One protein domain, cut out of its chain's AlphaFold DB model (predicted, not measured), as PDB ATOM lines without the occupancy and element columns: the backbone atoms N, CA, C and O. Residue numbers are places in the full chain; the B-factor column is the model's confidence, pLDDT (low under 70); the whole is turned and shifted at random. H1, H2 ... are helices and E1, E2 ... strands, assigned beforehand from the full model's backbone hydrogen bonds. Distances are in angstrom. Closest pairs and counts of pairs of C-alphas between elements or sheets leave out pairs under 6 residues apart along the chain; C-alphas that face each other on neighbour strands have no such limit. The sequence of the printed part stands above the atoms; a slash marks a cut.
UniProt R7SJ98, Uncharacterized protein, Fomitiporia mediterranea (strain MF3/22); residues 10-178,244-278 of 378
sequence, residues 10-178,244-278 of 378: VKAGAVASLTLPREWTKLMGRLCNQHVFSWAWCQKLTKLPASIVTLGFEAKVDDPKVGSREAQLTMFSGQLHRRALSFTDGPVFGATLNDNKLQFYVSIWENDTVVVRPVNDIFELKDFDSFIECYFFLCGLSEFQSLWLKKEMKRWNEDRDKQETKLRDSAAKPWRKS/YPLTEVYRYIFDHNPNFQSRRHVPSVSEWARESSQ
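Overview. This is residues 10 to 178 and 244 to 278 of the 378 residues of an uncharacterized protein of Fomitiporia mediterranea (strain MF3/22) (UniProt R7SJ98). What shape do the parts make? A twisted sheet of five strands curls round helix H3 on one face, while the long helix H4 runs along its other face, making three layers, with helices on both faces of the sheet; H5 turns a corner after H4, at the end where the short H1 and H2 also gather. Beyond H4 lies H6, of which residues 248 to 250 stick out together with residues 244 to 247. What is it made of, and how large is it? The printed part has 204 residues, with seven named helices and five named strands in the order E1 H1 H2 E2 H3 E3 E4 E5 H4 H5 H6 H7. The sheet is mixed, in the order E1 E2 E3 E4 E5, and the class is mixed, helices and strands. The whole is compact, with a radius of gyration of the C-alphas of 18.2 A and spans of 54 by 40 by 35 A.

Arrangement. How do the strands pair? E1, residues 14 to 19, is an edge strand antiparallel to E2, residues 51 to 59, with N 16 and O 55 2.8 A apart. E2 bends by 66 degrees at residue 54 and is parallel to E3, residues 92 to 98, with N 95 and O 56 2.8 A apart. E3, E4, residues 101 to 110, and E5, residues 113 to 124, form a meander, each strand the antiparallel neighbour of the one before, through two hairpins, with N 105 and O 94 2.8 A apart and N 117 and O 106 2.8 A apart. Which helices are on the sheet? H3, residues 64 to 84, joins E2 to E3 in a strand-helix-strand unit, two parallel neighbour strands with a helix between, whose crossover is right-handed; the closest C-alphas of E2 and H3, Val 53 and Gly 78, are 5.5 A apart. On the opposite face H4, residues 128 to 158, has a height over the sheet of 9.1 A and runs along the strands, at 4 degrees to E2 on the local plane. H7, residues 269 to 274, only grazes the sheet with residues 272 to 273. Where are the other helices? H5, residues 160 to 172, is about perpendicular to H4 at 75 degrees, and only just touches H3, with 3 pairs of C-alphas within 8 A, the closest being Ala 84 and Ser 170 at 5.4 A. H2, residues 34 to 37, touches residues 81 to 84 of H3 alone, closest at the C-alphas of Phe 37 and His 81, 5.6 A, while H1, residues 22 to 28, is close but not clearly touching H2, with the C-alphas of Met 28 and Gln 34 6.2 A apart. H6, residues 248 to 256, is apart from H4. Are the helix backbones complete? Every O i to N i+4 pair is within hydrogen-bond range in H1, H3, H4, H5, H6 and H7; H2 is too short for such a pair.

Along the chain. Where do the elements begin and end? E1 begins at C-alpha 14 (23.436, -45.383, 24.739), H4 begins at C-alpha 128 (8.963, -26.676, 27.207), and H7 ends at C-alpha 274 (29.949, -32.343, 48.694). How long are the longer ones? From first to last C-alpha H4 measures 45.3 A, E5 31.2 A, H3 30.1 A, E4 28.1 A, E2 21.7 A and E3 20.4 A.

Size, cuts and confidence. Is the printed part unbroken? Residues 179 to 243 are not printed, and C-alphas 178 and 244 are 50.9 A apart across that cut. Which links are long? Residues 38 to 50 between H2 and E2, and residues 257 to 268 between H6 and H7, are long links. Where is confidence low? The mean pLDDT of the printed part is 78.8, and 52 residues are under 70, among them residues 41 to 49 and residues 248 to 278.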
ATOM      1  N   VAL A  10      19.659 -41.426  18.822       36.38
ATOM      2  CA  VAL A  10      20.087 -42.011  20.104       36.38
ATOM      3  C   VAL A  10      19.304 -43.307  20.302       36.38
ATOM      4  O   VAL A  10      18.086 -43.276  20.491       36.38
ATOM      5  N   LYS A  11      19.987 -44.448  20.192       46.38
ATOM      6  CA  LYS A  11      19.413 -45.754  20.527       46.38
ATOM      7  C   LYS A  11      19.237 -45.854  22.046       46.38
ATOM      8  O   LYS A  11      20.030 -45.289  22.792       46.38
ATOM      9  N   ALA A  12      18.198 -46.561  22.486       51.69
ATOM     10  CA  ALA A  12      18.131 -47.065  23.858       51.69
ATOM     11  C   ALA A  12      19.413 -47.861  24.173       51.69
ATOM     12  O   ALA A  12      19.961 -48.495  23.263       51.69
ATOM     13  N   GLY A  13      19.913 -47.780  25.408       61.56
ATOM     14  CA  GLY A  13      21.221 -48.328  25.774       61.56
ATOM     15  C   GLY A  13      22.399 -47.543  25.199       61.56
ATOM     16  O   GLY A  13      23.370 -48.137  24.722       61.56
ATOM     17  N   ALA A  14      22.317 -46.210  25.177       74.06
ATOM     18  CA  ALA A  14      23.436 -45.383  24.739       74.06
ATOM     19  C   ALA A  14      24.393 -45.122  25.902       74.06
ATOM     20  O   ALA A  14      23.990 -44.824  27.023       74.06
ATOM     21  N   VAL A  15      25.689 -45.157  25.613       76.00
ATOM     22  CA  VAL A  15      26.720 -44.766  26.571       76.00
ATOM     23  C   VAL A  15      27.572 -43.691  25.928       76.00
ATOM     24  O   VAL A  15      28.215 -43.927  24.904       76.00
ATOM     25  N   ALA A  16      27.568 -42.500  26.520       80.06
ATOM     26  CA  ALA A  16      28.534 -41.477  26.169       80.06
ATOM     27  C   ALA A  16      29.873 -41.852  26.808       80.06
ATOM     28  O   ALA A  16      29.950 -42.171  28.001       80.06
ATOM     29  N   SER A  17      30.927 -41.840  25.998       82.19
ATOM     30  CA  SER A  17      32.267 -42.181  26.452       82.19
ATOM     31  C   SER A  17      33.312 -41.258  25.849       82.19
ATOM     32  O   SER A  17      33.167 -40.825  24.708       82.19
ATOM     33  N   LEU A  18      34.379 -41.010  26.602       84.50
ATOM     34  CA  LEU A  18      35.556 -40.289  26.142       84.50
ATOM     35  C   LEU A  18      36.646 -41.294  25.769       84.50
ATOM     36  O   LEU A  18      37.034 -42.113  26.602       84.50
ATOM     37  N   THR A  19      37.141 -41.234  24.535       86.31
ATOM     38  CA  THR A  19      38.259 -42.071  24.084       86.31
ATOM     39  C   THR A  19      39.522 -41.737  24.873       86.31
ATOM     40  O   THR A  19      39.844 -40.568  25.081       86.31
ATOM     41  N   LEU A  20      40.233 -42.766  25.323       86.62
ATOM     42  CA  LEU A  20      41.505 -42.607  26.016       86.62
ATOM     43  C   LEU A  20      42.635 -42.271  25.035       86.62
ATOM     44  O   LEU A  20      42.594 -42.714  23.884       86.62
ATOM     45  N   PRO A  21      43.688 -41.566  25.492       88.12
ATOM     46  CA  PRO A  21      44.892 -41.364  24.698       88.12
ATOM     47  C   PRO A  21      45.468 -42.686  24.166       88.12
ATOM     48  O   PRO A  21      45.393 -43.749  24.804       88.12
ATOM     49  N   ARG A  22      46.060 -42.637  22.971       87.50
ATOM     50  CA  ARG A  22      46.559 -43.831  22.273       87.50
ATOM     51  C   ARG A  22      47.672 -44.518  23.064       87.50
ATOM     52  O   ARG A  22      47.758 -45.745  23.079       87.50
ATOM     53  N   GLU A  23      48.506 -43.741  23.731       87.19
ATOM     54  CA  GLU A  23      49.646 -44.167  24.542       87.19
ATOM     55  C   GLU A  23      49.171 -45.007  25.724       87.19
ATOM     56  O   GLU A  23      49.742 -46.059  26.016       87.19
ATOM     57  N   TRP A  24      48.076 -44.585  26.356       88.12
ATOM     58  CA  TRP A  24      47.457 -45.301  27.463       88.12
ATOM     59  C   TRP A  24      46.850 -46.609  26.978       88.12
ATOM     60  O   TRP A  24      47.040 -47.655  27.590       88.12
ATOM     61  N   THR A  25      46.175 -46.565  25.828       86.56
ATOM     62  CA  THR A  25      45.606 -47.756  25.190       86.56
ATOM     63  C   THR A  25      46.692 -48.785  24.865       86.56
ATOM     64  O   THR A  25      46.540 -49.966  25.174       86.56
ATOM     65  N   LYS A  26      47.828 -48.338  24.310       88.44
ATOM     66  CA  LYS A  26      49.006 -49.186  24.065       88.44
ATOM     67  C   LYS A  26      49.555 -49.782  25.363       88.44
ATOM     68  O   LYS A  26      49.935 -50.948  25.363       88.44
ATOM     69  N   LEU A  27      49.616 -48.998  26.441       87.12
ATOM     70  CA  LEU A  27      50.092 -49.465  27.743       87.12
ATOM     71  C   LEU A  27      49.172 -50.548  28.317       87.12
ATOM     72  O   LEU A  27      49.643 -51.636  28.634       87.12
ATOM     73  N   MET A  28      47.865 -50.291  28.387       87.69
ATOM     74  CA  MET A  28      46.879 -51.245  28.906       87.69
ATOM     75  C   MET A  28      46.835 -52.541  28.094       87.69
ATOM     76  O   MET A  28      46.720 -53.614  28.676       87.69
ATOM     77  N   GLY A  29      47.001 -52.462  26.769       85.19
ATOM     78  CA  GLY A  29      47.069 -53.641  25.899       85.19
ATOM     79  C   GLY A  29      48.288 -54.542  26.143       85.19
ATOM     80  O   GLY A  29      48.308 -55.677  25.676       85.19
ATOM     81  N   ARG A  30      49.305 -54.066  26.877       87.69
ATOM     82  CA  ARG A  30      50.469 -54.867  27.303       87.69
ATOM     83  C   ARG A  30      50.268 -55.522  28.670       87.69
ATOM     84  O   ARG A  30      51.082 -56.355  29.064       87.69
ATOM     85  N   LEU A  31      49.232 -55.132  29.410       86.00
ATOM     86  CA  LEU A  31      48.961 -55.651  30.744       86.00
ATOM     87  C   LEU A  31      48.159 -56.951  30.662       86.00
ATOM     88  O   LEU A  31      47.308 -57.143  29.793       86.00
ATOM     89  N   CYS A  32      48.414 -57.857  31.605       78.69
ATOM     90  CA  CYS A  32      47.538 -59.003  31.794       78.69
ATOM     91  C   CYS A  32      46.143 -58.520  32.225       78.69
ATOM     92  O   CYS A  32      45.999 -57.455  32.817       78.69
ATOM     93  N   ASN A  33      45.101 -59.300  31.926       79.12
ATOM     94  CA  ASN A  33      43.738 -58.996  32.372       79.12
ATOM     95  C   ASN A  33      43.214 -57.608  31.926       79.12
ATOM     96  O   ASN A  33      42.542 -56.901  32.677       79.12
ATOM     97  N   GLN A  34      43.466 -57.236  30.668       78.81
ATOM     98  CA  GLN A  34      43.012 -55.968  30.080       78.81
ATOM     99  C   GLN A  34      41.495 -55.697  30.211       78.81
ATOM    100  O   GLN A  34      41.056 -54.555  30.122       78.81
ATOM    101  N   HIS A  35      40.684 -56.729  30.465       79.31
ATOM    102  CA  HIS A  35      39.238 -56.621  30.687       79.31
ATOM    103  C   HIS A  35      38.858 -55.764  31.903       79.31
ATOM    104  O   HIS A  35      37.751 -55.230  31.938       79.31
ATOM    105  N   VAL A  36      39.761 -55.620  32.878       81.62
ATOM    106  CA  VAL A  36      39.611 -54.718  34.036       81.62
ATOM    107  C   VAL A  36      39.577 -53.245  33.615       81.62
ATOM    108  O   VAL A  36      38.947 -52.433  34.292       81.62
ATOM    109  N   PHE A  37      40.179 -52.915  32.468       84.38
ATOM    110  CA  PHE A  37      40.176 -51.580  31.861       84.38
ATOM    111  C   PHE A  37      39.054 -51.398  30.831       84.38
ATOM    112  O   PHE A  37      39.140 -50.566  29.932       84.38
ATOM    113  N   SER A  38      38.001 -52.212  30.916       81.75
ATOM    114  CA  SER A  38      36.825 -52.069  30.073       81.75
ATOM    115  C   SER A  38      35.608 -51.805  30.943       81.75
ATOM    116  O   SER A  38      35.231 -52.625  31.778       81.75
ATOM    117  N   TRP A  39      34.948 -50.673  30.723       78.88
ATOM    118  CA  TRP A  39      33.654 -50.393  31.347       78.88
ATOM    119  C   TRP A  39      32.532 -51.260  30.773       78.88
ATOM    120  O   TRP A  39      31.513 -51.476  31.427       78.88
ATOM    121  N   ALA A  40      32.704 -51.789  29.563       76.12
ATOM    122  CA  ALA A  40      31.727 -52.649  28.925       76.12
ATOM    123  C   ALA A  40      31.553 -53.938  29.732       76.12
ATOM    124  O   ALA A  40      32.509 -54.686  29.913       76.12
ATOM    125  N   TRP A  41      30.344 -54.209  30.214       66.69
ATOM    126  CA  TRP A  41      30.010 -55.458  30.908       66.69
ATOM    127  C   TRP A  41      29.692 -56.604  29.932       66.69
ATOM    128  O   TRP A  41      29.717 -57.771  30.308       66.69
ATOM    129  N   CYS A  42      29.445 -56.281  28.658       64.25
ATOM    130  CA  CYS A  42      29.191 -57.243  27.590       64.25
ATOM    131  C   CYS A  42      30.421 -57.425  26.690       64.25
ATOM    132  O   CYS A  42      31.011 -56.455  26.210       64.25
ATOM    133  N   GLN A  43      30.744 -58.679  26.363       60.81
ATOM    134  CA  GLN A  43      31.882 -59.073  25.518       60.81
ATOM    135  C   GLN A  43      31.830 -58.498  24.086       60.81
ATOM    136  O   GLN A  43      32.850 -58.356  23.412       60.81
ATOM    137  N   LYS A  44      30.639 -58.130  23.594       58.69
ATOM    138  CA  LYS A  44      30.504 -57.434  22.302       58.69
ATOM    139  C   LYS A  44      31.030 -55.998  22.372       58.69
ATOM    140  O   LYS A  44      31.570 -55.502  21.390       58.69
ATOM    141  N   LEU A  45      30.898 -55.363  23.535       60.91
ATOM    142  CA  LEU A  45      31.307 -53.985  23.789       60.91
ATOM    143  C   LEU A  45      32.755 -53.889  24.299       60.91
ATOM    144  O   LEU A  45      33.359 -52.830  24.195       60.91
ATOM    145  N   THR A  46      33.373 -54.990  24.747       63.00
ATOM    146  CA  THR A  46      34.808 -55.009  25.100       63.00
ATOM    147  C   THR A  46      35.736 -54.810  23.899       63.00
ATOM    148  O   THR A  46      36.936 -54.641  24.083       63.00
ATOM    149  N   LYS A  47      35.204 -54.857  22.668       61.03
ATOM    150  CA  LYS A  47      35.932 -54.526  21.431       61.03
ATOM    151  C   LYS A  47      35.932 -53.028  21.110       61.03
ATOM    152  O   LYS A  47      36.559 -52.633  20.130       61.03
ATOM    153  N   LEU A  48      35.206 -52.211  21.879       60.88
ATOM    154  CA  LEU A  48      35.251 -50.764  21.721       60.88
ATOM    155  C   LEU A  48      36.663 -50.249  22.037       60.88
ATOM    156  O   LEU A  48      37.347 -50.830  22.886       60.88
ATOM    157  N   PRO A  49      37.111 -49.176  21.360       60.59
ATOM    158  CA  PRO A  49      38.361 -48.518  21.710       60.59
ATOM    159  C   PRO A  49      38.344 -48.152  23.194       60.59
ATOM    160  O   PRO A  49      37.285 -47.846  23.746       60.59
ATOM    161  N   ALA A  50      39.511 -48.205  23.838       78.94
ATOM    162  CA  ALA A  50      39.616 -47.919  25.258       78.94
ATOM    163  C   ALA A  50      39.040 -46.522  25.532       78.94
ATOM    164  O   ALA A  50      39.516 -45.517  25.004       78.94
ATOM    165  N   SER A  51      37.956 -46.476  26.298       84.69
ATOM    166  CA  SER A  51      37.187 -45.262  26.546       84.69
ATOM    167  C   SER A  51      36.677 -45.247  27.975       84.69
ATOM    168  O   SER A  51      36.572 -46.291  28.609       84.69
ATOM    169  N   ILE A  52      36.361 -44.070  28.503       84.88
ATOM    170  CA  ILE A  52      35.796 -43.886  29.840       84.88
ATOM    171  C   ILE A  52      34.331 -43.510  29.708       84.88
ATOM    172  O   ILE A  52      34.013 -42.564  28.993       84.88
ATOM    173  N   VAL A  53      33.446 -44.188  30.446       84.44
ATOM    174  CA  VAL A  53      32.036 -43.786  30.554       84.44
ATOM    175  C   VAL A  53      31.938 -42.413  31.194       84.44
ATOM    176  O   VAL A  53      32.432 -42.177  32.304       84.44
ATOM    177  N   THR A  54      31.263 -41.517  30.491       81.00
ATOM    178  CA  THR A  54      30.937 -40.183  30.980       81.00
ATOM    179  C   THR A  54      29.464 -40.131  31.384       81.00
ATOM    180  O   THR A  54      29.157 -39.667  32.479       81.00
ATOM    181  N   LEU A  55      28.571 -40.731  30.589       86.44
ATOM    182  CA  LEU A  55      27.140 -40.823  30.884       86.44
ATOM    183  C   LEU A  55      26.559 -42.159  30.397       86.44
ATOM    184  O   LEU A  55      26.687 -42.489  29.219       86.44
ATOM    185  N   GLY A  56      25.889 -42.904  31.278       87.19
ATOM    186  CA  GLY A  56      25.010 -44.014  30.882       87.19
ATOM    187  C   GLY A  56      23.596 -43.512  30.584       87.19
ATOM    188  O   GLY A  56      23.069 -42.709  31.348       87.19
ATOM    189  N   PHE A  57      22.971 -43.951  29.494       88.69
ATOM    190  CA  PHE A  57      21.624 -43.521  29.122       88.69
ATOM    191  C   PHE A  57      20.749 -44.693  28.688       88.69
ATOM    192  O   PHE A  57      20.990 -45.319  27.654       88.69
ATOM    193  N   GLU A  58      19.673 -44.909  29.437       86.56
ATOM    194  CA  GLU A  58      18.657 -45.908  29.123       86.56
ATOM    195  C   GLU A  58      17.338 -45.242  28.747       86.56
ATOM    196  O   GLU A  58      16.891 -44.295  29.394       86.56
ATOM    197  N   ALA A  59      16.694 -45.714  27.681       86.06
ATOM    198  CA  ALA A  59      15.454 -45.129  27.184       86.06
ATOM    199  C   ALA A  59      14.471 -46.201  26.733       86.06
ATOM    200  O   ALA A  59      14.888 -47.236  26.224       86.06
ATOM    201  N   LYS A  60      13.170 -45.897  26.821       66.06
ATOM    202  CA  LYS A  60      12.085 -46.740  26.280       66.06
ATOM    203  C   LYS A  60      12.125 -48.180  26.802       66.06
ATOM    204  O   LYS A  60      11.987 -49.126  26.031       66.06
ATOM    205  N   VAL A  61      12.340 -48.331  28.103       64.25
ATOM    206  CA  VAL A  61      12.251 -49.634  28.759       64.25
ATOM    207  C   VAL A  61      10.808 -49.830  29.203       64.25
ATOM    208  O   VAL A  61      10.283 -48.984  29.927       64.25
ATOM    209  N   ASP A  62      10.178 -50.925  28.771       76.38
ATOM    210  CA  ASP A  62       8.789 -51.262  29.130       76.38
ATOM    211  C   ASP A  62       8.594 -51.331  30.657       76.38
ATOM    212  O   ASP A  62       7.517 -51.035  31.174       76.38
ATOM    213  N   ASP A  63       9.665 -51.673  31.382       80.62
ATOM    214  CA  ASP A  63       9.751 -51.616  32.837       80.62
ATOM    215  C   ASP A  63      10.797 -50.572  33.296       80.62
ATOM    216  O   ASP A  63      12.007 -50.807  33.181       80.62
ATOM    217  N   PRO A  64      10.384 -49.431  33.883       80.81
ATOM    218  CA  PRO A  64      11.319 -48.435  34.408       80.81
ATOM    219  C   PRO A  64      12.284 -48.976  35.474       80.81
ATOM    220  O   PRO A  64      13.388 -48.444  35.607       80.81
ATOM    221  N   LYS A  65      11.925 -50.039  36.212       81.19
ATOM    222  CA  LYS A  65      12.842 -50.673  37.174       81.19
ATOM    223  C   LYS A  65      14.010 -51.350  36.464       81.19
ATOM    224  O   LYS A  65      15.136 -51.282  36.954       81.19
ATOM    225  N   VAL A  66      13.760 -51.971  35.312       81.31
ATOM    226  CA  VAL A  66      14.814 -52.578  34.487       81.31
ATOM    227  C   VAL A  66      15.748 -51.493  33.958       81.31
ATOM    228  O   VAL A  66      16.954 -51.594  34.169       81.31
ATOM    229  N   GLY A  67      15.207 -50.405  33.403       81.38
ATOM    230  CA  GLY A  67      16.030 -49.301  32.893       81.38
ATOM    231  C   GLY A  67      16.877 -48.627  33.976       81.38
ATOM    232  O   GLY A  67      18.045 -48.312  33.753       81.38
ATOM    233  N   SER A  68      16.331 -48.460  35.186       83.00
ATOM    234  CA  SER A  68      17.095 -47.944  36.330       83.00
ATOM    235  C   SER A  68      18.238 -48.883  36.724       83.00
ATOM    236  O   SER A  68      19.369 -48.429  36.904       83.00
ATOM    237  N   ARG A  69      17.989 -50.199  36.782       82.06
ATOM    238  CA  ARG A  69      19.026 -51.205  37.077       82.06
ATOM    239  C   ARG A  69      20.130 -51.229  36.021       82.06
ATOM    240  O   ARG A  69      21.302 -51.308  36.378       82.06
ATOM    241  N   GLU A  70      19.793 -51.123  34.740       83.81
ATOM    242  CA  GLU A  70      20.780 -51.079  33.652       83.81
ATOM    243  C   GLU A  70      21.649 -49.813  33.708       83.81
ATOM    244  O   GLU A  70      22.881 -49.891  33.610       83.81
ATOM    245  N   ALA A  71      21.037 -48.653  33.976       85.12
ATOM    246  CA  ALA A  71      21.770 -47.412  34.205       85.12
ATOM    247  C   ALA A  71      22.702 -47.525  35.428       85.12
ATOM    248  O   ALA A  71      23.870 -47.133  35.358       85.12
ATOM    249  N   GLN A  72      22.220 -48.111  36.531       86.81
ATOM    250  CA  GLN A  72      23.003 -48.366  37.746       86.81
ATOM    251  C   GLN A  72      24.199 -49.286  37.492       86.81
ATOM    252  O   GLN A  72      25.316 -48.948  37.884       86.81
ATOM    253  N   LEU A  73      24.002 -50.404  36.791       84.56
ATOM    254  CA  LEU A  73      25.079 -51.332  36.431       84.56
ATOM    255  C   LEU A  73      26.131 -50.663  35.540       84.56
ATOM    256  O   LEU A  73      27.333 -50.863  35.734       84.56
ATOM    257  N   THR A  74      25.695 -49.832  34.593       85.06
ATOM    258  CA  THR A  74      26.599 -49.065  33.729       85.06
ATOM    259  C   THR A  74      27.428 -48.066  34.535       85.06
ATOM    260  O   THR A  74      28.648 -48.006  34.366       85.06
ATOM    261  N   MET A  75      26.802 -47.329  35.456       88.81
ATOM    262  CA  MET A  75      27.499 -46.401  36.350       88.81
ATOM    263  C   MET A  75      28.482 -47.121  37.280       88.81
ATOM    264  O   MET A  75      29.634 -46.704  37.384       88.81
ATOM    265  N   PHE A  76      28.066 -48.233  37.890       88.19
ATOM    266  CA  PHE A  76      28.911 -49.073  38.739       88.19
ATOM    267  C   PHE A  76      30.149 -49.577  37.992       88.19
ATOM    268  O   PHE A  76      31.281 -49.416  38.449       88.19
ATOM    269  N   SER A  77      29.952 -50.121  36.789       86.31
ATOM    270  CA  SER A  77      31.055 -50.560  35.935       86.31
ATOM    271  C   SER A  77      31.968 -49.395  35.537       86.31
ATOM    272  O   SER A  77      33.190 -49.541  35.518       86.31
ATOM    273  N   GLY A  78      31.397 -48.214  35.279       88.94
ATOM    274  CA  GLY A  78      32.146 -46.981  35.040       88.94
ATOM    275  C   GLY A  78      33.023 -46.575  36.228       88.94
ATOM    276  O   GLY A  78      34.175 -46.191  36.025       88.94
ATOM    277  N   GLN A  79      32.521 -46.712  37.458       90.75
ATOM    278  CA  GLN A  79      33.270 -46.414  38.681       90.75
ATOM    279  C   GLN A  79      34.448 -47.370  38.890       90.75
ATOM    280  O   GLN A  79      35.577 -46.929  39.120       90.75
ATOM    281  N   LEU A  80      34.213 -48.675  38.743       88.94
ATOM    282  CA  LEU A  80      35.271 -49.683  38.833       88.94
ATOM    283  C   LEU A  80      36.324 -49.495  37.740       88.94
ATOM    284  O   LEU A  80      37.522 -49.574  38.010       88.94
ATOM    285  N   HIS A  81      35.884 -49.170  36.526       88.88
ATOM    286  CA  HIS A  81      36.773 -48.863  35.418       88.88
ATOM    287  C   HIS A  81      37.670 -47.647  35.715       88.88
ATOM    288  O   HIS A  81      38.881 -47.717  35.519       88.88
ATOM    289  N   ARG A  82      37.118 -46.550  36.252       90.94
ATOM    290  CA  ARG A  82      37.906 -45.361  36.631       90.94
ATOM    291  C   ARG A  82      38.939 -45.664  37.718       90.94
ATOM    292  O   ARG A  82      40.091 -45.255  37.578       90.94
ATOM    293  N   ARG A  83      38.572 -46.430  38.753       90.50
ATOM    294  CA  ARG A  83      39.534 -46.874  39.779       90.50
ATOM    295  C   ARG A  83      40.621 -47.773  39.196       90.50
ATOM    296  O   ARG A  83      41.791 -47.586  39.518       90.50
ATOM    297  N   ALA A  84      40.267 -48.689  38.293       88.81
ATOM    298  CA  ALA A  84      41.248 -49.517  37.597       88.81
ATOM    299  C   ALA A  84      42.263 -48.663  36.821       88.81
ATOM    300  O   ALA A  84      43.460 -48.936  36.885       88.81
ATOM    301  N   LEU A  85      41.802 -47.581  36.182       89.38
ATOM    302  CA  LEU A  85      42.637 -46.579  35.508       89.38
ATOM    303  C   LEU A  85      43.411 -45.643  36.454       89.38
ATOM    304  O   LEU A  85      44.144 -44.772  35.988       89.38
ATOM    305  N   SER A  86      43.288 -45.820  37.773       90.62
ATOM    306  CA  SER A  86      43.928 -44.991  38.807       90.62
ATOM    307  C   SER A  86      43.457 -43.531  38.849       90.62
ATOM    308  O   SER A  86      44.176 -42.644  39.331       90.62
ATOM    309  N   PHE A  87      42.239 -43.266  38.375       91.00
ATOM    310  CA  PHE A  87      41.630 -41.937  38.459       91.00
ATOM    311  C   PHE A  87      41.274 -41.598  39.907       91.00
ATOM    312  O   PHE A  87      41.145 -42.492  40.744       91.00
ATOM    313  N   THR A  88      41.165 -40.307  40.229       91.19
ATOM    314  CA  THR A  88      40.529 -39.929  41.494       91.19
ATOM    315  C   THR A  88      39.079 -40.393  41.496       91.19
ATOM    316  O   THR A  88      38.444 -40.510  40.444       91.19
ATOM    317  N   ASP A  89      38.551 -40.663  42.689       89.12
ATOM    318  CA  ASP A  89      37.128 -40.925  42.836       89.12
ATOM    319  C   ASP A  89      36.357 -39.664  42.430       89.12
ATOM    320  O   ASP A  89      36.561 -38.574  42.966       89.12
ATOM    321  N   GLY A  90      35.490 -39.817  41.433       88.25
ATOM    322  CA  GLY A  90      34.692 -38.739  40.870       88.25
ATOM    323  C   GLY A  90      33.352 -39.264  40.365       88.25
ATOM    324  O   GLY A  90      33.173 -40.475  40.211       88.25
ATOM    325  N   PRO A  91      32.386 -38.376  40.100       90.81
ATOM    326  CA  PRO A  91      31.031 -38.798  39.788       90.81
ATOM    327  C   PRO A  91      30.935 -39.426  38.390       90.81
ATOM    328  O   PRO A  91      31.458 -38.888  37.408       90.81
ATOM    329  N   VAL A  92      30.241 -40.562  38.286       90.25
ATOM    330  CA  VAL A  92      29.776 -41.126  37.006       90.25
ATOM    331  C   VAL A  92      28.272 -40.933  36.956       90.25
ATOM    332  O   VAL A  92      27.574 -41.303  37.899       90.25
ATOM    333  N   PHE A  93      27.786 -40.354  35.867       92.12
ATOM    334  CA  PHE A  93      26.386 -39.991  35.734       92.12
ATOM    335  C   PHE A  93      25.633 -41.011  34.894       92.12
ATOM    336  O   PHE A  93      26.198 -41.674  34.018       92.12
ATOM    337  N   GLY A  94      24.340 -41.096  35.152       92.62
ATOM    338  CA  GLY A  94      23.408 -41.917  34.405       92.62
ATOM    339  C   GLY A  94      22.091 -41.185  34.216       92.62
ATOM    340  O   GLY A  94      21.782 -40.248  34.950       92.62
ATOM    341  N   ALA A  95      21.301 -41.607  33.241       93.88
ATOM    342  CA  ALA A  95      19.951 -41.112  33.065       93.88
ATOM    343  C   ALA A  95      19.030 -42.197  32.509       93.88
ATOM    344  O   ALA A  95      19.448 -43.033  31.708       93.88
ATOM    345  N   THR A  96      17.765 -42.150  32.918       92.94
ATOM    346  CA  THR A  96      16.697 -42.988  32.370       92.94
ATOM    347  C   THR A  96      15.605 -42.112  31.780       92.94
ATOM    348  O   THR A  96      15.129 -41.201  32.458       92.94
ATOM    349  N   LEU A  97      15.176 -42.409  30.556       92.06
ATOM    350  CA  LEU A  97      14.030 -41.783  29.904       92.06
ATOM    351  C   LEU A  97      12.887 -42.794  29.778       92.06
ATOM    352  O   LEU A  97      12.938 -43.692  28.932       92.06
ATOM    353  N   ASN A  98      11.844 -42.612  30.586       90.00
ATOM    354  CA  ASN A  98      10.598 -43.365  30.459       90.00
ATOM    355  C   ASN A  98       9.454 -42.423  30.077       90.00
ATOM    356  O   ASN A  98       9.249 -41.400  30.728       90.00
ATOM    357  N   ASP A  99       8.733 -42.755  29.008       88.25
ATOM    358  CA  ASP A  99       7.776 -41.884  28.329       88.25
ATOM    359  C   ASP A  99       8.377 -40.511  27.987       88.25
ATOM    360  O   ASP A  99       9.010 -40.330  26.950       88.25
ATOM    361  N   ASN A 100       8.173 -39.535  28.871       90.19
ATOM    362  CA  ASN A 100       8.693 -38.172  28.766       90.19
ATOM    363  C   ASN A 100       9.299 -37.693  30.090       90.19
ATOM    364  O   ASN A 100       9.475 -36.499  30.287       90.19
ATOM    365  N   LYS A 101       9.573 -38.613  31.012       92.50
ATOM    366  CA  LYS A 101      10.190 -38.333  32.303       92.50
ATOM    367  C   LYS A 101      11.646 -38.751  32.229       92.50
ATOM    368  O   LYS A 101      11.949 -39.937  32.095       92.50
ATOM    369  N   LEU A 102      12.530 -37.763  32.273       93.06
ATOM    370  CA  LEU A 102      13.964 -37.977  32.342       93.06
ATOM    371  C   LEU A 102      14.413 -37.844  33.796       93.06
ATOM    372  O   LEU A 102      14.287 -36.781  34.397       93.06
ATOM    373  N   GLN A 103      14.937 -38.934  34.346       93.19
ATOM    374  CA  GLN A 103      15.519 -38.983  35.683       93.19
ATOM    375  C   GLN A 103      17.030 -39.118  35.546       93.19
ATOM    376  O   GLN A 103      17.509 -40.049  34.894       93.19
ATOM    377  N   PHE A 104      17.773 -38.214  36.178       93.25
ATOM    378  CA  PHE A 104      19.226 -38.322  36.280       93.25
ATOM    379  C   PHE A 104      19.635 -39.054  37.549       93.25
ATOM    380  O   PHE A 104      18.946 -39.007  38.567       93.25
ATOM    381  N   TYR A 105      20.793 -39.690  37.482       92.50
ATOM    382  CA  TYR A 105      21.445 -40.360  38.587       92.50
ATOM    383  C   TYR A 105      22.913 -39.964  38.622       92.50
ATOM    384  O   TYR A 105      23.538 -39.688  37.592       92.50
ATOM    385  N   VAL A 106      23.475 -39.997  39.819       92.38
ATOM    386  CA  VAL A 106      24.902 -39.843  40.054       92.38
ATOM    387  C   VAL A 106      25.381 -41.010  40.897       92.38
ATOM    388  O   VAL A 106      24.757 -41.382  41.888       92.38
ATOM    389  N   SER A 107      26.493 -41.605  40.490       92.62
ATOM    390  CA  SER A 107      27.209 -42.579  41.300       92.62
ATOM    391  C   SER A 107      28.491 -41.966  41.833       92.62
ATOM    392  O   SER A 107      29.200 -41.280  41.092       92.62
ATOM    393  N   ILE A 108      28.793 -42.237  43.097       90.00
ATOM    394  CA  ILE A 108      30.032 -41.839  43.764       90.00
ATOM    395  C   ILE A 108      30.544 -42.986  44.633       90.00
ATOM    396  O   ILE A 108      29.793 -43.900  44.977       90.00
ATOM    397  N   TRP A 109      31.822 -42.932  44.990       88.56
ATOM    398  CA  TRP A 109      32.376 -43.801  46.018       88.56
ATOM    399  C   TRP A 109      32.106 -43.221  47.400       88.56
ATOM    400  O   TRP A 109      32.401 -42.055  47.657       88.56
ATOM    401  N   GLU A 110      31.589 -44.056  48.293       87.62
ATOM    402  CA  GLU A 110      31.498 -43.780  49.719       87.62
ATOM    403  C   GLU A 110      32.225 -44.890  50.456       87.62
ATOM    404  O   GLU A 110      31.753 -46.024  50.539       87.62
ATOM    405  N   ASN A 111      33.418 -44.563  50.957       89.31
ATOM    406  CA  ASN A 111      34.367 -45.551  51.457       89.31
ATOM    407  C   ASN A 111      34.698 -46.581  50.350       89.31
ATOM    408  O   ASN A 111      35.210 -46.213  49.285       89.31
ATOM    409  N   ASP A 112      34.362 -47.849  50.582       87.50
ATOM    410  CA  ASP A 112      34.602 -48.969  49.669       87.50
ATOM    411  C   ASP A 112      33.342 -49.432  48.921       87.50
ATOM    412  O   ASP A 112      33.350 -50.486  48.282       87.50
ATOM    413  N   THR A 113      32.279 -48.625  48.945       87.44
ATOM    414  CA  THR A 113      31.010 -48.929  48.280       87.44
ATOM    415  C   THR A 113      30.704 -47.887  47.206       87.44
ATOM    416  O   THR A 113      30.918 -46.688  47.395       87.44
ATOM    417  N   VAL A 114      30.184 -48.331  46.060       87.75
ATOM    418  CA  VAL A 114      29.611 -47.426  45.054       87.75
ATOM    419  C   VAL A 114      28.159 -47.163  45.416       87.75
ATOM    420  O   VAL A 114      27.347 -48.087  45.427       87.75
ATOM    421  N   VAL A 115      27.822 -45.901  45.650       87.81
ATOM    422  CA  VAL A 115      26.452 -45.476  45.937       87.81
ATOM    423  C   VAL A 115      25.898 -44.749  44.725       87.81
ATOM    424  O   VAL A 115      26.523 -43.817  44.218       87.81
ATOM    425  N   VAL A 116      24.721 -45.168  44.259       88.56
ATOM    426  CA  VAL A 116      23.978 -44.494  43.191       88.56
ATOM    427  C   VAL A 116      22.796 -43.753  43.795       88.56
ATOM    428  O   VAL A 116      21.993 -44.348  44.509       88.56
ATOM    429  N   ARG A 117      22.665 -42.466  43.477       89.25
ATOM    430  CA  ARG A 117      21.562 -41.616  43.933       89.25
ATOM    431  C   ARG A 117      20.828 -40.993  42.753       89.25
ATOM    432  O   ARG A 117      21.490 -40.594  41.792       89.25
ATOM    433  N   PRO A 118      19.491 -40.878  42.805       88.94
ATOM    434  CA  PRO A 118      18.779 -40.005  41.886       88.94
ATOM    435  C   PRO A 118      19.180 -38.548  42.155       88.94
ATOM    436  O   PRO A 118      19.396 -38.147  43.298       88.94
ATOM    437  N   VAL A 119      19.281 -37.752  41.098       87.62
ATOM    438  CA  VAL A 119      19.306 -36.290  41.212       87.62
ATOM    439  C   VAL A 119      17.868 -35.845  41.493       87.62
ATOM    440  O   VAL A 119      16.951 -36.369  40.866       87.62
ATOM    441  N   ASN A 120      17.657 -34.930  42.445       74.56
ATOM    442  CA  ASN A 120      16.336 -34.611  43.022       74.56
ATOM    443  C   ASN A 120      15.230 -34.246  42.013       74.56
ATOM    444  O   ASN A 120      14.051 -34.304  42.360       74.56
ATOM    445  N   ASP A 121      15.586 -33.892  40.782       81.75
ATOM    446  CA  ASP A 121      14.650 -33.444  39.763       81.75
ATOM    447  C   ASP A 121      14.359 -34.525  38.712       81.75
ATOM    448  O   ASP A 121      15.257 -35.096  38.085       81.75
ATOM    449  N   ILE A 122      13.064 -34.757  38.488       90.44
ATOM    450  CA  ILE A 122      12.546 -35.431  37.295       90.44
ATOM    451  C   ILE A 122      12.178 -34.350  36.288       90.44
ATOM    452  O   ILE A 122      11.333 -33.498  36.570       90.44
ATOM    453  N   PHE A 123      12.759 -34.418  35.095       90.94
ATOM    454  CA  PHE A 123      12.431 -33.505  34.008       90.94
ATOM    455  C   PHE A 123      11.275 -34.072  33.181       90.94
ATOM    456  O   PHE A 123      11.418 -35.110  32.525       90.94
ATOM    457  N   GLU A 124      10.125 -33.395  33.192       93.56
ATOM    458  CA  GLU A 124       8.991 -33.725  32.325       93.56
ATOM    459  C   GLU A 124       9.178 -33.068  30.951       93.56
ATOM    460  O   GLU A 124       8.765 -31.944  30.702       93.56
ATOM    461  N   LEU A 125       9.802 -33.786  30.019       91.25
ATOM    462  CA  LEU A 125      10.217 -33.280  28.706       91.25
ATOM    463  C   LEU A 125       9.059 -32.902  27.763       91.25
ATOM    464  O   LEU A 125       9.314 -32.426  26.658       91.25
ATOM    465  N   LYS A 126       7.799 -33.133  28.160       92.19
ATOM    466  CA  LYS A 126       6.632 -32.593  27.438       92.19
ATOM    467  C   LYS A 126       6.503 -31.088  27.625       92.19
ATOM    468  O   LYS A 126       6.022 -30.411  26.718       92.19
ATOM    469  N   ASP A 127       6.919 -30.590  28.784       89.12
ATOM    470  CA  ASP A 127       6.822 -29.186  29.132       89.12
ATOM    471  C   ASP A 127       8.067 -28.469  28.621       89.12
ATOM    472  O   ASP A 127       9.199 -28.865  28.907       89.12
ATOM    473  N   PHE A 128       7.864 -27.409  27.835       84.62
ATOM    474  CA  PHE A 128       8.963 -26.676  27.207       84.62
ATOM    475  C   PHE A 128       9.954 -26.135  28.245       84.62
ATOM    476  O   PHE A 128      11.159 -26.268  28.059       84.62
ATOM    477  N   ASP A 129       9.456 -25.612  29.366       85.19
ATOM    478  CA  ASP A 129      10.294 -25.071  30.439       85.19
ATOM    479  C   ASP A 129      11.193 -26.161  31.048       85.19
ATOM    480  O   ASP A 129      12.407 -25.986  31.133       85.19
ATOM    481  N   SER A 130      10.627 -27.329  31.377       85.62
ATOM    482  CA  SER A 130      11.389 -28.477  31.889       85.62
ATOM    483  C   SER A 130      12.352 -29.055  30.852       85.62
ATOM    484  O   SER A 130      13.437 -29.519  31.205       85.62
ATOM    485  N   PHE A 131      11.992 -29.019  29.569       87.19
ATOM    486  CA  PHE A 131      12.889 -29.410  28.486       87.19
ATOM    487  C   PHE A 131      14.101 -28.471  28.382       87.19
ATOM    488  O   PHE A 131      15.233 -28.945  28.269       87.19
ATOM    489  N   ILE A 132      13.887 -27.154  28.439       86.75
ATOM    490  CA  ILE A 132      14.964 -26.158  28.391       86.75
ATOM    491  C   ILE A 132      15.855 -26.258  29.632       86.75
ATOM    492  O   ILE A 132      17.080 -26.247  29.510       86.75
ATOM    493  N   GLU A 133      15.271 -26.440  30.813       85.50
ATOM    494  CA  GLU A 133      16.024 -26.657  32.049       85.50
ATOM    495  C   GLU A 133      16.898 -27.917  31.960       85.50
ATOM    496  O   GLU A 133      18.100 -27.872  32.225       85.50
ATOM    497  N   CYS A 134      16.324 -29.027  31.483       89.31
ATOM    498  CA  CYS A 134      17.060 -30.257  31.216       89.31
ATOM    499  C   CYS A 134      18.220 -30.025  30.235       89.31
ATOM    500  O   CYS A 134      19.304 -30.586  30.407       89.31
ATOM    501  N   TYR A 135      18.005 -29.226  29.192       86.62
ATOM    502  CA  TYR A 135      19.030 -28.922  28.202       86.62
ATOM    503  C   TYR A 135      20.234 -28.198  28.830       86.62
ATOM    504  O   TYR A 135      21.378 -28.613  28.614       86.62
ATOM    505  N   PHE A 136      19.998 -27.163  29.642       85.25
ATOM    506  CA  PHE A 136      21.075 -26.461  30.348       85.25
ATOM    507  C   PHE A 136      21.766 -27.350  31.377       85.25
ATOM    508  O   PHE A 136      22.997 -27.370  31.435       85.25
ATOM    509  N   PHE A 137      20.997 -28.163  32.103       85.38
ATOM    510  CA  PHE A 137      21.536 -29.163  33.020       85.38
ATOM    511  C   PHE A 137      22.539 -30.090  32.317       85.38
ATOM    512  O   PHE A 137      23.658 -30.291  32.788       85.38
ATOM    513  N   LEU A 138      22.178 -30.615  31.145       87.31
ATOM    514  CA  LEU A 138      23.046 -31.479  30.344       87.31
ATOM    515  C   LEU A 138      24.296 -30.762  29.827       87.31
ATOM    516  O   LEU A 138      25.360 -31.378  29.740       87.31
ATOM    517  N   CYS A 139      24.187 -29.475  29.488       85.25
ATOM    518  CA  CYS A 139      25.333 -28.668  29.079       85.25
ATOM    519  C   CYS A 139      26.329 -28.502  30.231       85.25
ATOM    520  O   CYS A 139      27.503 -28.831  30.058       85.25
ATOM    521  N   GLY A 140      25.853 -28.088  31.408       84.00
ATOM    522  CA  GLY A 140      26.690 -27.958  32.604       84.00
ATOM    523  C   GLY A 140      27.314 -29.294  33.014       84.00
ATOM    524  O   GLY A 140      28.501 -29.366  33.338       84.00
ATOM    525  N   LEU A 141      26.551 -30.384  32.903       86.06
ATOM    526  CA  LEU A 141      27.057 -31.729  33.147       86.06
ATOM    527  C   LEU A 141      28.201 -32.100  32.190       86.06
ATOM    528  O   LEU A 141      29.234 -32.613  32.623       86.06
ATOM    529  N   SER A 142      28.033 -31.827  30.893       85.00
ATOM    530  CA  SER A 142      29.050 -32.093  29.872       85.00
ATOM    531  C   SER A 142      30.325 -31.280  30.104       85.00
ATOM    532  O   SER A 142      31.429 -31.815  29.969       85.00
ATOM    533  N   GLU A 143      30.200 -29.998  30.445       84.06
ATOM    534  CA  GLU A 143      31.340 -29.128  30.745       84.06
ATOM    535  C   GLU A 143      32.105 -29.616  31.973       84.06
ATOM    536  O   GLU A 143      33.325 -29.790  31.912       84.06
ATOM    537  N   PHE A 144      31.388 -29.925  33.055       86.06
ATOM    538  CA  PHE A 144      31.984 -30.479  34.264       86.06
ATOM    539  C   PHE A 144      32.763 -31.765  33.970       86.06
ATOM    540  O   PHE A 144      33.926 -31.885  34.359       86.06
ATOM    541  N   GLN A 145      32.148 -32.724  33.267       86.00
ATOM    542  CA  GLN A 145      32.789 -34.002  32.953       86.00
ATOM    543  C   GLN A 145      34.039 -33.809  32.095       86.00
ATOM    544  O   GLN A 145      35.061 -34.441  32.358       86.00
ATOM    545  N   SER A 146      33.975 -32.915  31.106       85.12
ATOM    546  CA  SER A 146      35.114 -32.572  30.255       85.12
ATOM    547  C   SER A 146      36.265 -31.984  31.073       85.12
ATOM    548  O   SER A 146      37.391 -32.477  30.999       85.12
ATOM    549  N   LEU A 147      35.989 -30.987  31.918       85.56
ATOM    550  CA  LEU A 147      36.998 -30.351  32.767       85.56
ATOM    551  C   LEU A 147      37.609 -31.327  33.774       85.56
ATOM    552  O   LEU A 147      38.825 -31.327  33.969       85.56
ATOM    553  N   TRP A 148      36.787 -32.167  34.406       88.00
ATOM    554  CA  TRP A 148      37.260 -33.171  35.356       88.00
ATOM    555  C   TRP A 148      38.157 -34.208  34.668       88.00
ATOM    556  O   TRP A 148      39.277 -34.439  35.120       88.00
ATOM    557  N   LEU A 149      37.728 -34.763  33.528       87.88
ATOM    558  CA  LEU A 149      38.518 -35.746  32.777       87.88
ATOM    559  C   LEU A 149      39.825 -35.154  32.247       87.88
ATOM    560  O   LEU A 149      40.858 -35.807  32.348       87.88
ATOM    561  N   LYS A 150      39.816 -33.912  31.746       90.00
ATOM    562  CA  LYS A 150      41.041 -33.215  31.323       90.00
ATOM    563  C   LYS A 150      42.038 -33.070  32.476       90.00
ATOM    564  O   LYS A 150      43.223 -33.344  32.296       90.00
ATOM    565  N   LYS A 151      41.568 -32.687  33.669       91.31
ATOM    566  CA  LYS A 151      42.413 -32.597  34.873       91.31
ATOM    567  C   LYS A 151      42.979 -33.959  35.268       91.31
ATOM    568  O   LYS A 151      44.165 -34.050  35.572       91.31
ATOM    569  N   GLU A 152      42.166 -35.009  35.221       91.62
ATOM    570  CA  GLU A 152      42.615 -36.373  35.509       91.62
ATOM    571  C   GLU A 152      43.656 -36.871  34.504       91.62
ATOM    572  O   GLU A 152      44.671 -37.429  34.913       91.62
ATOM    573  N   MET A 153      43.457 -36.612  33.210       89.56
ATOM    574  CA  MET A 153      44.423 -36.948  32.163       89.56
ATOM    575  C   MET A 153      45.743 -36.197  32.341       89.56
ATOM    576  O   MET A 153      46.808 -36.808  32.266       89.56
ATOM    577  N   LYS A 154      45.685 -34.897  32.654       92.69
ATOM    578  CA  LYS A 154      46.874 -34.094  32.961       92.69
ATOM    579  C   LYS A 154      47.627 -34.654  34.173       92.69
ATOM    580  O   LYS A 154      48.807 -34.966  34.059       92.69
ATOM    581  N   ARG A 155      46.927 -34.880  35.289       91.69
ATOM    582  CA  ARG A 155      47.479 -35.472  36.521       91.69
ATOM    583  C   ARG A 155      48.108 -36.842  36.279       91.69
ATOM    584  O   ARG A 155      49.104 -37.200  36.902       91.69
ATOM    585  N   TRP A 156      47.506 -37.646  35.409       89.25
ATOM    586  CA  TRP A 156      48.040 -38.956  35.071       89.25
ATOM    587  C   TRP A 156      49.377 -38.834  34.323       89.25
ATOM    588  O   TRP A 156      50.310 -39.575  34.624       89.25
ATOM    589  N   ASN A 157      49.502 -37.861  33.415       89.50
ATOM    590  CA  ASN A 157      50.733 -37.604  32.663       89.50
ATOM    591  C   ASN A 157      51.861 -36.983  33.513       89.50
ATOM    592  O   ASN A 157      53.025 -37.139  33.156       89.50
ATOM    593  N   GLU A 158      51.545 -36.320  34.631       93.56
ATOM    594  CA  GLU A 158      52.539 -35.702  35.528       93.56
ATOM    595  C   GLU A 158      53.475 -36.722  36.209       93.56
ATOM    596  O   GLU A 158      54.633 -36.407  36.465       93.56
ATOM    597  N   ASP A 159      53.000 -37.941  36.497       90.62
ATOM    598  CA  ASP A 159      53.784 -38.995  37.167       90.62
ATOM    599  C   ASP A 159      53.509 -40.366  36.535       90.62
ATOM    600  O   ASP A 159      52.883 -41.260  37.119       90.62
ATOM    601  N   ARG A 160      53.945 -40.506  35.282       88.44
ATOM    602  CA  ARG A 160      53.646 -41.667  34.438       88.44
ATOM    603  C   ARG A 160      54.082 -42.996  35.062       88.44
ATOM    604  O   ARG A 160      53.311 -43.952  35.023       88.44
ATOM    605  N   ASP A 161      55.267 -43.059  35.665       90.69
ATOM    606  CA  ASP A 161      55.815 -44.299  36.235       90.69
ATOM    607  C   ASP A 161      54.985 -44.791  37.427       90.69
ATOM    608  O   ASP A 161      54.685 -45.986  37.559       90.69
ATOM    609  N   LYS A 162      54.545 -43.864  38.286       91.62
ATOM    610  CA  LYS A 162      53.646 -44.185  39.394       91.62
ATOM    611  C   LYS A 162      52.293 -44.664  38.892       91.62
ATOM    612  O   LYS A 162      51.747 -45.613  39.457       91.62
ATOM    613  N   GLN A 163      51.742 -44.034  37.855       89.31
ATOM    614  CA  GLN A 163      50.463 -44.471  37.295       89.31
ATOM    615  C   GLN A 163      50.573 -45.831  36.612       89.31
ATOM    616  O   GLN A 163      49.710 -46.680  36.813       89.31
ATOM    617  N   GLU A 164      51.651 -46.089  35.873       90.31
ATOM    618  CA  GLU A 164      51.901 -47.398  35.276       90.31
ATOM    619  C   GLU A 164      52.015 -48.491  36.346       90.31
ATOM    620  O   GLU A 164      51.438 -49.569  36.195       90.31
ATOM    621  N   THR A 165      52.696 -48.203  37.458       92.12
ATOM    622  CA  THR A 165      52.780 -49.126  38.599       92.12
ATOM    623  C   THR A 165      51.390 -49.444  39.151       92.12
ATOM    624  O   THR A 165      51.036 -50.613  39.291       92.12
ATOM    625  N   LYS A 166      50.547 -48.427  39.370       90.94
ATOM    626  CA  LYS A 166      49.169 -48.641  39.834       90.94
ATOM    627  C   LYS A 166      48.307 -49.406  38.828       90.94
ATOM    628  O   LYS A 166      47.508 -50.243  39.234       90.94
ATOM    629  N   LEU A 167      48.469 -49.164  37.524       89.38
ATOM    630  CA  LEU A 167      47.774 -49.937  36.490       89.38
ATOM    631  C   LEU A 167      48.168 -51.416  36.544       89.38
ATOM    632  O   LEU A 167      47.300 -52.283  36.445       89.38
ATOM    633  N   ARG A 168      49.459 -51.720  36.732       90.38
ATOM    634  CA  ARG A 168      49.944 -53.099  36.909       90.38
ATOM    635  C   ARG A 168      49.350 -53.744  38.164       90.38
ATOM    636  O   ARG A 168      48.911 -54.892  38.095       90.38
ATOM    637  N   ASP A 169      49.265 -53.004  39.266       90.06
ATOM    638  CA  ASP A 169      48.637 -53.481  40.504       90.06
ATOM    639  C   ASP A 169      47.135 -53.760  40.318       90.06
ATOM    640  O   ASP A 169      46.637 -54.799  40.757       90.06
ATOM    641  N   SER A 170      46.416 -52.876  39.618       87.25
ATOM    642  CA  SER A 170      45.003 -53.065  39.258       87.25
ATOM    643  C   SER A 170      44.800 -54.280  38.351       87.25
ATOM    644  O   SER A 170      43.893 -55.079  38.576       87.25
ATOM    645  N   ALA A 171      45.666 -54.470  37.353       87.12
ATOM    646  CA  ALA A 171      45.639 -55.635  36.471       87.12
ATOM    647  C   ALA A 171      45.820 -56.956  37.244       87.12
ATOM    648  O   ALA A 171      45.176 -57.961  36.923       87.12
ATOM    649  N   ALA A 172      46.653 -56.944  38.292       87.94
ATOM    650  CA  ALA A 172      46.895 -58.091  39.163       87.94
ATOM    651  C   ALA A 172      45.738 -58.395  40.135       87.94
ATOM    652  O   ALA A 172      45.648 -59.524  40.622       87.94
ATOM    653  N   LYS A 173      44.847 -57.427  40.402       84.69
ATOM    654  CA  LYS A 173      43.677 -57.557  41.287       84.69
ATOM    655  C   LYS A 173      42.373 -57.557  40.475       84.69
ATOM    656  O   LYS A 173      41.697 -56.533  40.380       84.69
ATOM    657  N   PRO A 174      41.997 -58.695  39.864       70.19
ATOM    658  CA  PRO A 174      40.781 -58.790  39.068       70.19
ATOM    659  C   PRO A 174      39.533 -58.479  39.903       70.19
ATOM    660  O   PRO A 174      39.150 -59.266  40.762       70.19
ATOM    661  N   TRP A 175      38.848 -57.380  39.590       74.56
ATOM    662  CA  TRP A 175      37.468 -57.153  40.046       74.56
ATOM    663  C   TRP A 175      36.442 -57.874  39.159       74.56
ATOM    664  O   TRP A 175      35.301 -58.084  39.556       74.56
ATOM    665  N   ARG A 176      36.859 -58.299  37.960       68.81
ATOM    666  CA  ARG A 176      36.116 -59.233  37.108       68.81
ATOM    667  C   ARG A 176      36.809 -60.576  37.130       68.81
ATOM    668  O   ARG A 176      38.023 -60.634  36.937       68.81
ATOM    669  N   LYS A 177      36.046 -61.658  37.287       63.66
ATOM    670  CA  LYS A 177      36.574 -62.997  37.020       63.66
ATOM    671  C   LYS A 177      37.058 -62.997  35.574       63.66
ATOM    672  O   LYS A 177      36.265 -62.791  34.662       63.66
ATOM    673  N   SER A 178      38.365 -63.157  35.369       61.81
ATOM    674  CA  SER A 178      38.836 -63.511  34.035       61.81
ATOM    675  C   SER A 178      38.180 -64.843  33.700       61.81
ATOM    676  O   SER A 178      38.218 -65.758  34.530       61.81
ATOM    677  N   TYR A 244      17.953 -19.595  18.999       65.81
ATOM    678  CA  TYR A 244      19.162 -18.907  19.422       65.81
ATOM    679  C   TYR A 244      20.377 -19.815  19.189       65.81
ATOM    680  O   TYR A 244      20.372 -20.953  19.665       65.81
ATOM    681  N   PRO A 245      21.414 -19.367  18.458       62.31
ATOM    682  CA  PRO A 245      22.624 -20.158  18.305       62.31
ATOM    683  C   PRO A 245      23.288 -20.334  19.675       62.31
ATOM    684  O   PRO A 245      23.356 -19.402  20.465       62.31
ATOM    685  N   LEU A 246      23.787 -21.531  19.971       56.56
ATOM    686  CA  LEU A 246      24.375 -21.874  21.271       56.56
ATOM    687  C   LEU A 246      25.813 -21.353  21.402       56.56
ATOM    688  O   LEU A 246      26.738 -22.115  21.675       56.56
ATOM    689  N   THR A 247      26.019 -20.063  21.145       71.06
ATOM    690  CA  THR A 247      27.320 -19.423  21.359       71.06
ATOM    691  C   THR A 247      27.514 -19.100  22.841       71.06
ATOM    692  O   THR A 247      26.564 -19.073  23.628       71.06
ATOM    693  N   GLU A 248      28.762 -18.835  23.223       55.06
ATOM    694  CA  GLU A 248      29.167 -18.450  24.582       55.06
ATOM    695  C   GLU A 248      28.349 -17.257  25.125       55.06
ATOM    696  O   GLU A 248      27.991 -17.226  26.298       55.06
ATOM    697  N   VAL A 249      27.961 -16.328  24.243       66.44
ATOM    698  CA  VAL A 249      27.115 -15.161  24.551       66.44
ATOM    699  C   VAL A 249      25.697 -15.571  24.957       66.44
ATOM    700  O   VAL A 249      25.159 -15.053  25.933       66.44
ATOM    701  N   TYR A 250      25.092 -16.526  24.249       64.38
ATOM    702  CA  TYR A 250      23.750 -17.002  24.584       64.38
ATOM    703  C   TYR A 250      23.750 -17.787  25.891       64.38
ATOM    704  O   TYR A 250      22.869 -17.559  26.713       64.38
ATOM    705  N   ARG A 251      24.755 -18.645  26.123       57.34
ATOM    706  CA  ARG A 251      24.928 -19.337  27.414       57.34
ATOM    707  C   ARG A 251      25.042 -18.349  28.566       57.34
ATOM    708  O   ARG A 251      24.263 -18.449  29.503       57.34
ATOM    709  N   TYR A 252      25.901 -17.336  28.433       66.44
ATOM    710  CA  TYR A 252      26.034 -16.280  29.437       66.44
ATOM    711  C   TYR A 252      24.683 -15.626  29.765       66.44
ATOM    712  O   TYR A 252      24.338 -15.470  30.931       66.44
ATOM    713  N   ILE A 253      23.881 -15.291  28.755       63.66
ATOM    714  CA  ILE A 253      22.585 -14.629  28.961       63.66
ATOM    715  C   ILE A 253      21.557 -15.562  29.599       63.66
ATOM    716  O   ILE A 253      20.801 -15.123  30.461       63.66
ATOM    717  N   PHE A 254      21.531 -16.842  29.229       63.53
ATOM    718  CA  PHE A 254      20.676 -17.820  29.902       63.53
ATOM    719  C   PHE A 254      21.086 -18.031  31.363       63.53
ATOM    720  O   PHE A 254      20.219 -18.084  32.233       63.53
ATOM    721  N   ASP A 255      22.391 -18.047  31.639       52.66
ATOM    722  CA  ASP A 255      22.934 -18.205  32.987       52.66
ATOM    723  C   ASP A 255      22.713 -16.971  33.872       52.66
ATOM    724  O   ASP A 255      22.648 -17.115  35.088       52.66
ATOM    725  N   HIS A 256      22.602 -15.761  33.306       58.41
ATOM    726  CA  HIS A 256      22.552 -14.498  34.065       58.41
ATOM    727  C   HIS A 256      21.194 -13.786  34.024       58.41
ATOM    728  O   HIS A 256      20.956 -12.877  34.823       58.41
ATOM    729  N   ASN A 257      20.285 -14.180  33.131       62.00
ATOM    730  CA  ASN A 257      18.948 -13.606  33.086       62.00
ATOM    731  C   ASN A 257      18.033 -14.332  34.089       62.00
ATOM    732  O   ASN A 257      17.743 -15.514  33.903       62.00
ATOM    733  N   PRO A 258      17.503 -13.643  35.112       58.78
ATOM    734  CA  PRO A 258      16.709 -14.268  36.171       58.78
ATOM    735  C   PRO A 258      15.391 -14.892  35.682       58.78
ATOM    736  O   PRO A 258      14.788 -15.679  36.405       58.78
ATOM    737  N   ASN A 259      14.932 -14.558  34.470       54.91
ATOM    738  CA  ASN A 259      13.758 -15.189  33.860       54.91
ATOM    739  C   ASN A 259      14.076 -16.545  33.213       54.91
ATOM    740  O   ASN A 259      13.157 -17.329  32.985       54.91
ATOM    741  N   PHE A 260      15.348 -16.800  32.891       53.53
ATOM    742  CA  PHE A 260      15.828 -18.062  32.318       53.53
ATOM    743  C   PHE A 260      16.612 -18.911  33.313       53.53
ATOM    744  O   PHE A 260      16.691 -20.126  33.139       53.53
ATOM    745  N   GLN A 261      17.146 -18.295  34.369       50.06
ATOM    746  CA  GLN A 261      17.623 -19.021  35.531       50.06
ATOM    747  C   GLN A 261      16.473 -19.868  36.069       50.06
ATOM    748  O   GLN A 261      15.381 -19.365  36.358       50.06
ATOM    749  N   SER A 262      16.715 -21.173  36.176       45.75
ATOM    750  CA  SER A 262      15.759 -22.080  36.792       45.75
ATOM    751  C   SER A 262      15.336 -21.528  38.156       45.75
ATOM    752  O   SER A 262      16.159 -21.108  38.970       45.75
ATOM    753  N   ARG A 263      14.026 -21.551  38.432       45.25
ATOM    754  CA  ARG A 263      13.495 -21.255  39.775       45.25
ATOM    755  C   ARG A 263      13.993 -22.259  40.818       45.25
ATOM    756  O   ARG A 263      13.820 -22.026  42.014       45.25
ATOM    757  N   ARG A 264      14.571 -23.377  40.376       48.66
ATOM    758  CA  ARG A 264      15.289 -24.336  41.200       48.66
ATOM    759  C   ARG A 264      16.767 -23.994  41.095       48.66
ATOM    760  O   ARG A 264      17.337 -23.961  40.012       48.66
ATOM    761  N   HIS A 265      17.384 -23.713  42.235       50.81
ATOM    762  CA  HIS A 265      18.835 -23.656  42.330       50.81
ATOM    763  C   HIS A 265      19.380 -24.978  41.786       50.81
ATOM    764  O   HIS A 265      19.232 -25.989  42.465       50.81
ATOM    765  N   VAL A 266      19.950 -24.988  40.578       45.34
ATOM    766  CA  VAL A 266      20.670 -26.145  40.042       45.34
ATOM    767  C   VAL A 266      21.970 -26.188  40.831       45.34
ATOM    768  O   VAL A 266      22.830 -25.336  40.594       45.34
ATOM    769  N   PRO A 267      22.112 -27.079  41.830       49.81
ATOM    770  CA  PRO A 267      23.318 -27.086  42.631       49.81
ATOM    771  C   PRO A 267      24.497 -27.366  41.713       49.81
ATOM    772  O   PRO A 267      24.410 -28.165  40.779       49.81
ATOM    773  N   SER A 268      25.596 -26.664  41.944       46.06
ATOM    774  CA  SER A 268      26.817 -26.925  41.206       46.06
ATOM    775  C   SER A 268      27.178 -28.403  41.357       46.06
ATOM    776  O   SER A 268      26.947 -29.024  42.394       46.06
ATOM    777  N   VAL A 269      27.803 -28.991  40.341       46.31
ATOM    778  CA  VAL A 269      28.240 -30.394  40.427       46.31
ATOM    779  C   VAL A 269      29.165 -30.630  41.638       46.31
ATOM    780  O   VAL A 269      29.200 -31.716  42.216       46.31
ATOM    781  N   SER A 270      29.877 -29.585  42.064       41.47
ATOM    782  CA  SER A 270      30.682 -29.543  43.287       41.47
ATOM    783  C   SER A 270      29.842 -29.626  44.568       41.47
ATOM    784  O   SER A 270      30.262 -30.286  45.515       41.47
ATOM    785  N   GLU A 271      28.675 -28.979  44.606       50.78
ATOM    786  CA  GLU A 271      27.684 -29.104  45.684       50.78
ATOM    787  C   GLU A 271      27.047 -30.494  45.669       50.78
ATOM    788  O   GLU A 271      26.979 -31.128  46.714       50.78
ATOM    789  N   TRP A 272      26.737 -31.066  44.499       53.09
ATOM    790  CA  TRP A 272      26.281 -32.464  44.403       53.09
ATOM    791  C   TRP A 272      27.296 -33.475  44.939       53.09
ATOM    792  O   TRP A 272      26.914 -34.468  45.555       53.09
ATOM    793  N   ALA A 273      28.590 -33.230  44.724       46.44
ATOM    794  CA  ALA A 273      29.656 -34.089  45.231       46.44
ATOM    795  C   ALA A 273      29.947 -33.879  46.731       46.44
ATOM    796  O   ALA A 273      30.429 -34.802  47.386       46.44
ATOM    797  N   ARG A 274      29.688 -32.682  47.280       46.09
ATOM    798  CA  ARG A 274      29.949 -32.343  48.694       46.09
ATOM    799  C   ARG A 274      28.764 -32.576  49.624       46.09
ATOM    800  O   ARG A 274      28.979 -32.863  50.797       46.09
ATOM    801  N   GLU A 275      27.542 -32.428  49.133       48.47
ATOM    802  CA  GLU A 275      26.325 -32.376  49.945       48.47
ATOM    803  C   GLU A 275      25.493 -33.656  49.831       48.47
ATOM    804  O   GLU A 275      24.268 -33.606  49.862       48.47
ATOM    805  N   SER A 276      26.130 -34.831  49.756       43.47
ATOM    806  CA  SER A 276      25.424 -36.126  49.737       43.47
ATOM    807  C   SER A 276      24.467 -36.321  50.929       43.47
ATOM    808  O   SER A 276      23.505 -37.081  50.830       43.47
ATOM    809  N   SER A 277      24.668 -35.583  52.027       37.59
ATOM    810  CA  SER A 277      23.801 -35.548  53.211       37.59
ATOM    811  C   SER A 277      22.511 -34.727  53.056       37.59
ATOM    812  O   SER A 277      21.557 -34.986  53.787       37.59
ATOM    813  N   GLN A 278      22.425 -33.781  52.113       40.97
ATOM    814  CA  GLN A 278      21.195 -33.007  51.866       40.97
ATOM    815  C   GLN A 278      20.139 -33.802  51.076       40.97
ATOM    816  O   GLN A 278      18.971 -33.425  51.038       40.97
TER     817      GLN A 278